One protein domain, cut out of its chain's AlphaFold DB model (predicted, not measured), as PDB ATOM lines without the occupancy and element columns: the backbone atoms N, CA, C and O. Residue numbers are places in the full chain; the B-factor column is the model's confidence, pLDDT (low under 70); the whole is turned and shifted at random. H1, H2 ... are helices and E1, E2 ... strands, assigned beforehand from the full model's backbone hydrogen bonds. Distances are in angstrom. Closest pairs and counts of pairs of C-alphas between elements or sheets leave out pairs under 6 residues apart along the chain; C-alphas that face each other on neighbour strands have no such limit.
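This is residues 14 to 93 of the 93 residues of an uncharacterized protein of Actinobacteria bacterium BACL15 MAG-120823-bin78 (UniProt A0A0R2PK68). H2 lies between a small strand hairpin, E1 and E2, and the first part of the long helix H3, which folds back along H2 as a helical hairpin. Residues 64 to 71 of H3 stick out as an arm, and H4 turns off beyond its end at a corner, while short H1 lies near the start of E1. The 80 printed residues hold four named helices and two named strands, in the order H1, E1, E2, H2, H3, H4; the sheet E1 - E2 is antiparallel and the class is mostly helix. The whole is only just extended, close to loose, with a radius of gyration of the C-alphas of 17.5 A and spans of 50 by 31 by 24 A.

H1, residues 20 to 25, is apart from E2, residues 34 to 37. E2 and E1, residues 28 to 31, form an antiparallel hairpin; N 29 and O 36 are 2.8 A apart, within hydrogen-bond range. The closest C-alphas of E1 and H2, residues 39 to 48, are those of Val 29 and Ala 41, 5.3 A apart. H2 touches H3, residues 52 to 74, through residues 52 to 62 of H3 alone; their closest C-alphas, Ala 43 and Ser 55, are 4.4 A apart. They form a helical hairpin at a shallow tilt of 4 degrees, opposite ways. H3 and H4, residues 79 to 91, are close but not clearly touching, about perpendicular at 78 degrees; their closest C-alphas, Ile 72 and Val 81, are 7.5 A apart. Every O i to N i+4 pair is within hydrogen-bond range in H2, H3 and H4; H1 has 1 of 2.

H1 begins at C-alpha 20, (-22.026, -34.797, 28.800), and spans 8.8 A; E1 spans 10.0 A and E2 10.1 A. H2 spans 14.3 A, H3 33.0 A and H4 18.4 A, ending at C-alpha 91, (-31.438, 1.752, 40.240).

The farthest C-alphas, Gly 32 and Arg 93, are 53.3 A apart. The printed part has no cut, and each link between named elements is tight. The mean pLDDT of the printed part is 79.8; residues 54 to 55, 62, 68, 75 to 79, 81 and 93 are under 70.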
ATOM      1  N   ALA A  14     -19.356 -39.397  23.728       91.19
ATOM      2  CA  ALA A  14     -18.090 -40.053  24.044       91.19
ATOM      3  C   ALA A  14     -17.336 -40.470  22.773       91.19
ATOM      4  O   ALA A  14     -16.113 -40.348  22.731       91.19
ATOM      5  N   ALA A  15     -18.056 -40.841  21.704       91.88
ATOM      6  CA  ALA A  15     -17.481 -41.102  20.378       91.88
ATOM      7  C   ALA A  15     -16.714 -39.897  19.799       91.88
ATOM      8  O   ALA A  15     -15.882 -40.040  18.905       91.88
ATOM      9  N   PHE A  16     -16.977 -38.704  20.330       90.50
ATOM     10  CA  PHE A  16     -16.345 -37.451  19.946       90.50
ATOM     11  C   PHE A  16     -15.269 -36.974  20.934       90.50
ATOM     12  O   PHE A  16     -14.824 -35.831  20.845       90.50
ATOM     13  N   ASN A  17     -14.857 -37.822  21.883       92.00
ATOM     14  CA  ASN A  17     -13.958 -37.468  22.987       92.00
ATOM     15  C   ASN A  17     -14.481 -36.306  23.858       92.00
ATOM     16  O   ASN A  17     -13.697 -35.543  24.424       92.00
ATOM     17  N   LEU A  18     -15.806 -36.162  23.970       92.81
ATOM     18  CA  LEU A  18     -16.465 -35.166  24.814       92.81
ATOM     19  C   LEU A  18     -17.263 -35.846  25.926       92.81
ATOM     20  O   LEU A  18     -17.746 -36.968  25.778       92.81
ATOM     21  N   THR A  19     -17.456 -35.140  27.037       93.88
ATOM     22  CA  THR A  19     -18.350 -35.590  28.110       93.88
ATOM     23  C   THR A  19     -19.682 -34.850  28.081       93.88
ATOM     24  O   THR A  19     -19.793 -33.722  27.588       93.88
ATOM     25  N   ARG A  20     -20.721 -35.459  28.665       91.06
ATOM     26  CA  ARG A  20     -22.026 -34.797  28.800       91.06
ATOM     27  C   ARG A  20     -21.933 -33.520  29.632       91.06
ATOM     28  O   ARG A  20     -22.584 -32.539  29.285       91.06
ATOM     29  N   GLU A  21     -21.104 -33.483  30.678       91.88
ATOM     30  CA  GLU A  21     -20.928 -32.277  31.497       91.88
ATOM     31  C   GLU A  21     -20.279 -31.135  30.710       91.88
ATOM     32  O   GLU A  21     -20.585 -29.967  30.953       91.88
ATOM     33  N   GLN A  22     -19.380 -31.451  29.774       91.56
ATOM     34  CA  GLN A  22     -18.793 -30.462  28.875       91.56
ATOM     35  C   GLN A  22     -19.859 -29.895  27.932       91.56
ATOM     36  O   GLN A  22     -20.050 -28.676  27.887       91.56
ATOM     37  N   CYS A  23     -20.604 -30.761  27.240       91.81
ATOM     38  CA  CYS A  23     -21.659 -30.349  26.308       91.81
ATOM     39  C   CYS A  23     -22.826 -29.617  26.992       91.81
ATOM     40  O   CYS A  23     -23.463 -28.769  26.373       91.81
ATOM     41  N   ALA A  24     -23.081 -29.884  28.276       90.81
ATOM     42  CA  ALA A  24     -24.088 -29.169  29.057       90.81
ATOM     43  C   ALA A  24     -23.708 -27.701  29.330       90.81
ATOM     44  O   ALA A  24     -24.584 -26.865  29.543       90.81
ATOM     45  N   LYS A  25     -22.410 -27.370  29.338       91.81
ATOM     46  CA  LYS A  25     -21.914 -26.014  29.634       91.81
ATOM     47  C   LYS A  25     -21.768 -25.146  28.389       91.81
ATOM     48  O   LYS A  25     -21.808 -23.923  28.498       91.81
ATOM     49  N   GLN A  26     -21.533 -25.756  27.230       91.12
ATOM     50  CA  GLN A  26     -21.262 -25.035  25.990       91.12
ATOM     51  C   GLN A  26     -21.446 -25.917  24.749       91.12
ATOM     52  O   GLN A  26     -21.354 -27.139  24.808       91.12
ATOM     53  N   VAL A  27     -21.629 -25.268  23.597       92.12
ATOM     54  CA  VAL A  27     -21.657 -25.926  22.281       92.12
ATOM     55  C   VAL A  27     -20.241 -26.293  21.840       92.12
ATOM     56  O   VAL A  27     -19.304 -25.527  22.070       92.12
ATOM     57  N   TYR A  28     -20.106 -27.427  21.157       94.25
ATOM     58  CA  TYR A  28     -18.873 -27.848  20.501       94.25
ATOM     59  C   TYR A  28     -19.102 -28.058  19.006       94.25
ATOM     60  O   TYR A  28     -20.186 -28.457  18.584       94.25
ATOM     61  N   VAL A  29     -18.074 -27.783  18.208       94.38
ATOM     62  CA  VAL A  29     -18.026 -28.082  16.775       94.38
ATOM     63  C   VAL A  29     -16.762 -28.875  16.501       94.38
ATOM     64  O   VAL A  29     -15.675 -28.462  16.902       94.38
ATOM     65  N   ILE A  30     -16.915 -29.991  15.798       93.00
ATOM     66  CA  ILE A  30     -15.824 -30.889  15.422       93.00
ATOM     67  C   ILE A  30     -15.676 -30.810  13.909       93.00
ATOM     68  O   ILE A  30     -16.631 -31.055  13.171       93.00
ATOM     69  N   ALA A  31     -14.495 -30.407  13.455       90.44
ATOM     70  CA  ALA A  31     -14.177 -30.226  12.048       90.44
ATOM     71  C   ALA A  31     -12.812 -30.860  11.755       90.44
ATOM     72  O   ALA A  31     -11.771 -30.280  12.067       90.44
ATOM     73  N   GLY A  32     -12.829 -32.062  11.167       87.12
ATOM     74  CA  GLY A  32     -11.625 -32.886  11.022       87.12
ATOM     75  C   GLY A  32     -11.014 -33.180  12.393       87.12
ATOM     76  O   GLY A  32     -11.733 -33.555  13.314       87.12
ATOM     77  N   ASP A  33      -9.717 -32.910  12.539       87.25
ATOM     78  CA  ASP A  33      -8.982 -33.101  13.798       87.25
ATOM     79  C   ASP A  33      -9.120 -31.924  14.784       87.25
ATOM     80  O   ASP A  33      -8.553 -31.939  15.876       87.25
ATOM     81  N   SER A  34      -9.851 -30.865  14.415       91.06
ATOM     82  CA  SER A  34     -10.026 -29.675  15.254       91.06
ATOM     83  C   SER A  34     -11.355 -29.691  16.002       91.06
ATOM     84  O   SER A  34     -12.419 -29.880  15.411       91.06
ATOM     85  N   THR A  35     -11.300 -29.401  17.303       93.75
ATOM     86  CA  THR A  35     -12.480 -29.226  18.159       93.75
ATOM     87  C   THR A  35     -12.552 -27.789  18.662       93.75
ATOM     88  O   THR A  35     -11.635 -27.296  19.316       93.75
ATOM     89  N   TYR A  36     -13.666 -27.119  18.385       92.12
ATOM     90  CA  TYR A  36     -13.946 -25.755  18.827       92.12
ATOM     91  C   TYR A  36     -15.052 -25.773  19.876       92.12
ATOM     92  O   TYR A  36     -16.043 -26.477  19.711       92.12
ATOM     93  N   GLY A  37     -14.912 -24.983  20.943       92.44
ATOM     94  CA  GLY A  37     -15.871 -24.934  22.048       92.44
ATOM     95  C   GLY A  37     -16.375 -23.521  22.347       92.44
ATOM     96  O   GLY A  37     -15.633 -22.543  22.247       92.44
ATOM     97  N   GLY A  38     -17.642 -23.401  22.739       88.94
ATOM     98  CA  GLY A  38     -18.260 -22.140  23.144       88.94
ATOM     99  C   GLY A  38     -18.186 -21.072  22.052       88.94
ATOM    100  O   GLY A  38     -18.613 -21.294  20.922       88.94
ATOM    101  N   ALA A  39     -17.640 -19.899  22.383       86.06
ATOM    102  CA  ALA A  39     -17.549 -18.773  21.452       86.06
ATOM    103  C   ALA A  39     -16.784 -19.115  20.160       86.06
ATOM    104  O   ALA A  39     -17.185 -18.668  19.085       86.06
ATOM    105  N   ASP A  40     -15.745 -19.949  20.242       85.50
ATOM    106  CA  ASP A  40     -14.946 -20.346  19.078       85.50
ATOM    107  C   ASP A  40     -15.748 -21.250  18.131       85.50
ATOM    108  O   ASP A  40     -15.671 -21.102  16.910       85.50
ATOM    109  N   ALA A  41     -16.601 -22.117  18.686       90.00
ATOM    110  CA  ALA A  41     -17.529 -22.943  17.917       90.00
ATOM    111  C   ALA A  41     -18.543 -22.076  17.155       90.00
ATOM    112  O   ALA A  41     -18.730 -22.231  15.951       90.00
ATOM    113  N   ILE A  42     -19.148 -21.094  17.832       84.94
ATOM    114  CA  ILE A  42     -20.088 -20.151  17.205       84.94
ATOM    115  C   ILE A  42     -19.393 -19.320  16.119       84.94
ATOM    116  O   ILE A  42     -19.934 -19.132  15.026       84.94
ATOM    117  N   ALA A  43     -18.172 -18.854  16.382       83.69
ATOM    118  CA  ALA A  43     -17.379 -18.114  15.413       83.69
ATOM    119  C   ALA A  43     -17.065 -18.952  14.164       83.69
ATOM    120  O   ALA A  43     -17.120 -18.411  13.052       83.69
ATOM    121  N   PHE A  44     -16.769 -20.244  14.329       86.31
ATOM    122  CA  PHE A  44     -16.570 -21.190  13.232       86.31
ATOM    123  C   PHE A  44     -17.843 -21.342  12.385       86.31
ATOM    124  O   PHE A  44     -17.797 -21.123  11.172       86.31
ATOM    125  N   LEU A  45     -18.996 -21.591  13.018       86.50
ATOM    126  CA  LEU A  45     -20.292 -21.710  12.332       86.50
ATOM    127  C   LEU A  45     -20.633 -20.453  11.517       86.50
ATOM    128  O   LEU A  45     -21.071 -20.534  10.368       86.50
ATOM    129  N   LEU A  46     -20.391 -19.268  12.086       82.75
ATOM    130  CA  LEU A  46     -20.635 -17.997  11.404       82.75
ATOM    131  C   LEU A  46     -19.715 -17.781  10.201       82.75
ATOM    132  O   LEU A  46     -20.173 -17.277   9.175       82.75
ATOM    133  N   ARG A  47     -18.439 -18.187  10.288       82.44
ATOM    134  CA  ARG A  47     -17.517 -18.149   9.136       82.44
ATOM    135  C   ARG A  47     -17.986 -19.071   8.030       82.44
ATOM    136  O   ARG A  47     -17.958 -18.666   6.872       82.44
ATOM    137  N   GLN A  48     -18.438 -20.268   8.387       82.25
ATOM    138  CA  GLN A  48     -18.913 -21.258   7.430       82.25
ATOM    139  C   GLN A  48     -20.200 -20.814   6.721       82.25
ATOM    140  O   GLN A  48     -20.385 -21.128   5.548       82.25
ATOM    141  N   ARG A  49     -21.038 -20.004   7.383       79.62
ATOM    142  CA  ARG A  49     -22.201 -19.333   6.773       79.62
ATOM    143  C   ARG A  49     -21.834 -18.116   5.896       79.62
ATOM    144  O   ARG A  49     -22.712 -17.524   5.286       79.62
ATOM    145  N   GLY A  50     -20.569 -17.687   5.862       78.31
ATOM    146  CA  GLY A  50     -20.120 -16.491   5.127       78.31
ATOM    147  C   GLY A  50     -20.134 -15.182   5.934       78.31
ATOM    148  O   GLY A  50     -19.608 -14.170   5.477       78.31
ATOM    149  N   ASN A  51     -20.621 -15.193   7.179       74.12
ATOM    150  CA  ASN A  51     -20.690 -14.018   8.057       74.12
ATOM    151  C   ASN A  51     -19.375 -13.790   8.823       74.12
ATOM    152  O   ASN A  51     -19.283 -13.936  10.047       74.12
ATOM    153  N   ARG A  52     -18.325 -13.406   8.086       71.38
ATOM    154  CA  ARG A  52     -16.962 -13.231   8.621       71.38
ATOM    155  C   ARG A  52     -16.824 -12.073   9.619       71.38
ATOM    156  O   ARG A  52     -16.050 -12.196  10.566       71.38
ATOM    157  N   VAL A  53     -17.566 -10.977   9.442       73.00
ATOM    158  CA  VAL A  53     -17.516  -9.805  10.343       73.00
ATOM    159  C   VAL A  53     -18.090 -10.148  11.719       73.00
ATOM    160  O   VAL A  53     -17.430  -9.933  12.733       73.00
ATOM    161  N   LEU A  54     -19.269 -10.774  11.754       67.56
ATOM    162  CA  LEU A  54     -19.924 -11.172  13.002       67.56
ATOM    163  C   LEU A  54     -19.109 -12.230  13.761       67.56
ATOM    164  O   LEU A  54     -18.986 -12.165  14.980       67.56
ATOM    165  N   SER A  55     -18.475 -13.159  13.037       65.25
ATOM    166  CA  SER A  55     -17.534 -14.116  13.629       65.25
ATOM    167  C   SER A  55     -16.360 -13.427  14.334       65.25
ATOM    168  O   SER A  55     -16.032 -13.780  15.469       65.25
ATOM    169  N   LYS A  56     -15.735 -12.426  13.694       71.75
ATOM    170  CA  LYS A  56     -14.639 -11.655  14.306       71.75
ATOM    171  C   LYS A  56     -15.110 -10.912  15.556       71.75
ATOM    172  O   LYS A  56     -14.419 -10.974  16.568       71.75
ATOM    173  N   ALA A  57     -16.284 -10.283  15.500       73.69
ATOM    174  CA  ALA A  57     -16.866  -9.590  16.646       73.69
ATOM    175  C   ALA A  57     -17.088 -10.548  17.828       73.69
ATOM    176  O   ALA A  57     -16.581 -10.292  18.912       73.69
ATOM    177  N   ILE A  58     -17.735 -11.700  17.611       71.44
ATOM    178  CA  ILE A  58     -17.978 -12.692  18.675       71.44
ATOM    179  C   ILE A  58     -16.676 -13.259  19.244       71.44
ATOM    180  O   ILE A  58     -16.562 -13.414  20.456       71.44
ATOM    181  N   THR A  59     -15.681 -13.538  18.399       72.88
ATOM    182  CA  THR A  59     -14.381 -14.049  18.867       72.88
ATOM    183  C   THR A  59     -13.690 -13.017  19.766       72.88
ATOM    184  O   THR A  59     -13.238 -13.345  20.864       72.88
ATOM    185  N   ALA A  60     -13.662 -11.752  19.333       72.69
ATOM    186  CA  ALA A  60     -13.082 -10.658  20.106       72.69
ATOM    187  C   ALA A  60     -13.844 -10.430  21.419       72.69
ATOM    188  O   ALA A  60     -13.233 -10.370  22.484       72.69
ATOM    189  N   SER A  61     -15.178 -10.390  21.376       73.44
ATOM    190  CA  SER A  61     -16.024 -10.254  22.564       73.44
ATOM    191  C   SER A  61     -15.894 -11.442  23.520       73.44
ATOM    192  O   SER A  61     -15.923 -11.245  24.729       73.44
ATOM    193  N   GLY A  62     -15.704 -12.665  23.017       69.50
ATOM    194  CA  GLY A  62     -15.482 -13.856  23.839       69.50
ATOM    195  C   GLY A  62     -14.154 -13.805  24.599       69.50
ATOM    196  O   GLY A  62     -14.114 -14.086  25.800       69.50
ATOM    197  N   ALA A  63     -13.074 -13.390  23.930       73.69
ATOM    198  CA  ALA A  63     -11.774 -13.178  24.567       73.69
ATOM    199  C   ALA A  63     -11.823 -12.033  25.591       73.69
ATOM    200  O   ALA A  63     -11.352 -12.194  26.719       73.69
ATOM    201  N   LEU A  64     -12.464 -10.916  25.234       74.94
ATOM    202  CA  LEU A  64     -12.657  -9.769  26.123       74.94
ATOM    203  C   LEU A  64     -13.518 -10.123  27.338       74.94
ATOM    204  O   LEU A  64     -13.156  -9.776  28.454       74.94
ATOM    205  N   GLY A  65     -14.611 -10.866  27.154       71.31
ATOM    206  CA  GLY A  65     -15.478 -11.314  28.243       71.31
ATOM    207  C   GLY A  65     -14.749 -12.245  29.213       71.31
ATOM    208  O   GLY A  65     -14.841 -12.067  30.427       71.31
ATOM    209  N   ARG A  66     -13.950 -13.189  28.699       74.94
ATOM    210  CA  ARG A  66     -13.100 -14.056  29.531       74.94
ATOM    211  C   ARG A  66     -12.033 -13.259  30.275       74.94
ATOM    212  O   ARG A  66     -11.832 -13.507  31.460       74.94
ATOM    213  N   ALA A  67     -11.377 -12.306  29.617       74.00
ATOM    214  CA  ALA A  67     -10.381 -11.442  30.246       74.00
ATOM    215  C   ALA A  67     -11.003 -10.562  31.342       74.00
ATOM    216  O   ALA A  67     -10.488 -10.523  32.458       74.00
ATOM    217  N   ALA A  68     -12.149  -9.940  31.060       66.44
ATOM    218  CA  ALA A  68     -12.905  -9.140  32.017       66.44
ATOM    219  C   ALA A  68     -13.337  -9.980  33.225       66.44
ATOM    220  O   ALA A  68     -13.092  -9.589  34.363       66.44
ATOM    221  N   TYR A  69     -13.889 -11.175  33.001       70.94
ATOM    222  CA  TYR A  69     -14.275 -12.078  34.084       70.94
ATOM    223  C   TYR A  69     -13.072 -12.514  34.931       70.94
ATOM    224  O   TYR A  69     -13.140 -12.504  36.159       70.94
ATOM    225  N   ARG A  70     -11.938 -12.840  34.295       74.31
ATOM    226  CA  ARG A  70     -10.697 -13.224  34.987       74.31
ATOM    227  C   ARG A  70     -10.128 -12.066  35.813       74.31
ATOM    228  O   ARG A  70      -9.673 -12.291  36.931       74.31
ATOM    229  N   TRP A  71     -10.223 -10.833  35.310       72.12
ATOM    230  CA  TRP A  71      -9.851  -9.625  36.048       72.12
ATOM    231  C   TRP A  71     -10.769  -9.378  37.252       72.12
ATOM    232  O   TRP A  71     -10.258  -9.190  38.354       72.12
ATOM    233  N   ILE A  72     -12.095  -9.455  37.076       70.75
ATOM    234  CA  ILE A  72     -13.085  -9.299  38.159       70.75
ATOM    235  C   ILE A  72     -12.868 -10.363  39.245       70.75
ATOM    236  O   ILE A  72     -12.852 -10.048  40.433       70.75
ATOM    237  N   ALA A  73     -12.656 -11.621  38.846       73.38
ATOM    238  CA  ALA A  73     -12.428 -12.727  39.770       73.38
ATOM    239  C   ALA A  73     -11.114 -12.585  40.560       73.38
ATOM    240  O   ALA A  73     -11.077 -12.969  41.729       73.38
ATOM    241  N   GLY A  74     -10.066 -12.023  39.946       71.06
ATOM    242  CA  GLY A  74      -8.789 -11.722  40.603       71.06
ATOM    243  C   GLY A  74      -8.803 -10.438  41.441       71.06
ATOM    244  O   GLY A  74      -8.053 -10.327  42.401       71.06
ATOM    245  N   HIS A  75      -9.692  -9.493  41.130       67.12
ATOM    246  CA  HIS A  75      -9.821  -8.212  41.823       67.12
ATOM    247  C   HIS A  75     -11.207  -8.074  42.472       67.12
ATOM    248  O   HIS A  75     -11.902  -7.076  42.277       67.12
ATOM    249  N   ARG A  76     -11.615  -9.060  43.289       57.69
ATOM    250  CA  ARG A  76     -12.923  -9.080  43.991       57.69
ATOM    251  C   ARG A  76     -13.206  -7.847  44.865       57.69
ATOM    252  O   ARG A  76     -14.358  -7.609  45.205       57.69
ATOM    253  N   ASN A  77     -12.186  -7.059  45.215       59.62
ATOM    254  CA  ASN A  77     -12.314  -5.806  45.974       59.62
ATOM    255  C   ASN A  77     -12.080  -4.546  45.107       59.62
ATOM    256  O   ASN A  77     -11.838  -3.461  45.635       59.62
ATOM    257  N   SER A  78     -12.121  -4.692  43.777       64.62
ATOM    258  CA  SER A  78     -11.913  -3.601  42.825       64.62
ATOM    259  C   SER A  78     -12.982  -2.527  42.964       64.62
ATOM    260  O   SER A  78     -14.179  -2.805  43.082       64.62
ATOM    261  N   LEU A  79     -12.532  -1.277  42.883       64.88
ATOM    262  CA  LEU A  79     -13.352  -0.068  42.926       64.88
ATOM    263  C   LEU A  79     -14.481  -0.113  41.874       64.88
ATOM    264  O   LEU A  79     -15.583   0.365  42.125       64.88
ATOM    265  N   LEU A  80     -14.250  -0.802  40.755       70.94
ATOM    266  CA  LEU A  80     -15.207  -0.980  39.661       70.94
ATOM    267  C   LEU A  80     -16.390  -1.890  40.039       70.94
ATOM    268  O   LEU A  80     -17.532  -1.568  39.724       70.94
ATOM    269  N   VAL A  81     -16.143  -2.972  40.790       67.81
ATOM    270  CA  VAL A  81     -17.205  -3.857  41.307       67.81
ATOM    271  C   VAL A  81     -18.045  -3.111  42.343       67.81
ATOM    272  O   VAL A  81     -19.267  -3.197  42.325       67.81
ATOM    273  N   LYS A  82     -17.411  -2.301  43.199       71.44
ATOM    274  CA  LYS A  82     -18.117  -1.474  44.190       71.44
ATOM    275  C   LYS A  82     -18.998  -0.404  43.546       71.44
ATOM    276  O   LYS A  82     -20.127  -0.215  43.993       71.44
ATOM    277  N   ILE A  83     -18.512   0.274  42.501       76.19
ATOM    278  CA  ILE A  83     -19.307   1.250  41.738       76.19
ATOM    279  C   ILE A  83     -20.480   0.548  41.052       76.19
ATOM    280  O   ILE A  83     -21.609   1.011  41.190       76.19
ATOM    281  N   ALA A  84     -20.240  -0.582  40.382       77.62
ATOM    282  CA  ALA A  84     -21.297  -1.345  39.722       77.62
ATOM    283  C   ALA A  84     -22.389  -1.767  40.714       77.62
ATOM    284  O   ALA A  84     -23.559  -1.501  40.465       77.62
ATOM    285  N   THR A  85     -22.016  -2.319  41.874       76.56
ATOM    286  CA  THR A  85     -22.971  -2.686  42.932       76.56
ATOM    287  C   THR A  85     -23.742  -1.477  43.455       76.56
ATOM    288  O   THR A  85     -24.940  -1.586  43.687       76.56
ATOM    289  N   LYS A  86     -23.086  -0.319  43.617       78.69
ATOM    290  CA  LYS A  86     -23.724   0.913  44.107       78.69
ATOM    291  C   LYS A  86     -24.701   1.518  43.093       78.69
ATOM    292  O   LYS A  86     -25.736   2.041  43.486       78.69
ATOM    293  N   VAL A  87     -24.389   1.441  41.800       81.56
ATOM    294  CA  VAL A  87     -25.295   1.862  40.721       81.56
ATOM    295  C   VAL A  87     -26.481   0.905  40.621       81.56
ATOM    296  O   VAL A  87     -27.618   1.358  40.552       81.56
ATOM    297  N   LEU A  88     -26.238  -0.408  40.683       79.50
ATOM    298  CA  LEU A  88     -27.302  -1.413  40.640       79.50
ATOM    299  C   LEU A  88     -28.260  -1.284  41.830       79.50
ATOM    300  O   LEU A  88     -29.469  -1.351  41.649       79.50
ATOM    301  N   SER A  89     -27.737  -1.067  43.040       78.25
ATOM    302  CA  SER A  89     -28.568  -0.884  44.234       78.25
ATOM    303  C   SER A  89     -29.325   0.442  44.243       78.25
ATOM    304  O   SER A  89     -30.400   0.511  44.826       78.25
ATOM    305  N   TYR A  90     -28.793   1.479  43.592       83.50
ATOM    306  CA  TYR A  90     -29.486   2.753  43.418       83.50
ATOM    307  C   TYR A  90     -30.622   2.666  42.391       83.50
ATOM    308  O   TYR A  90     -31.676   3.244  42.616       83.50
ATOM    309  N   LEU A  91     -30.426   1.934  41.289       80.25
ATOM    310  CA  LEU A  91     -31.438   1.752  40.240       80.25
ATOM    311  C   LEU A  91     -32.535   0.740  40.606       80.25
ATOM    312  O   LEU A  91     -33.590   0.742  39.984       80.25
ATOM    313  N   ASN A  92     -32.283  -0.137  41.578       72.69
ATOM    314  CA  ASN A  92     -33.241  -1.135  42.060       72.69
ATOM    315  C   ASN A  92     -34.024  -0.662  43.305       72.69
ATOM    316  O   ASN A  92     -34.526  -1.489  44.068       72.69
ATOM    317  N   ARG A  93     -34.058   0.653  43.545       54.16
ATOM    318  CA  ARG A  93     -34.739   1.325  44.656       54.16
ATOM    319  C   ARG A  93     -35.794   2.273  44.105       54.16
ATOM    320  O   ARG A  93     -36.842   2.388  44.773       54.16
TER     321      ARG A  93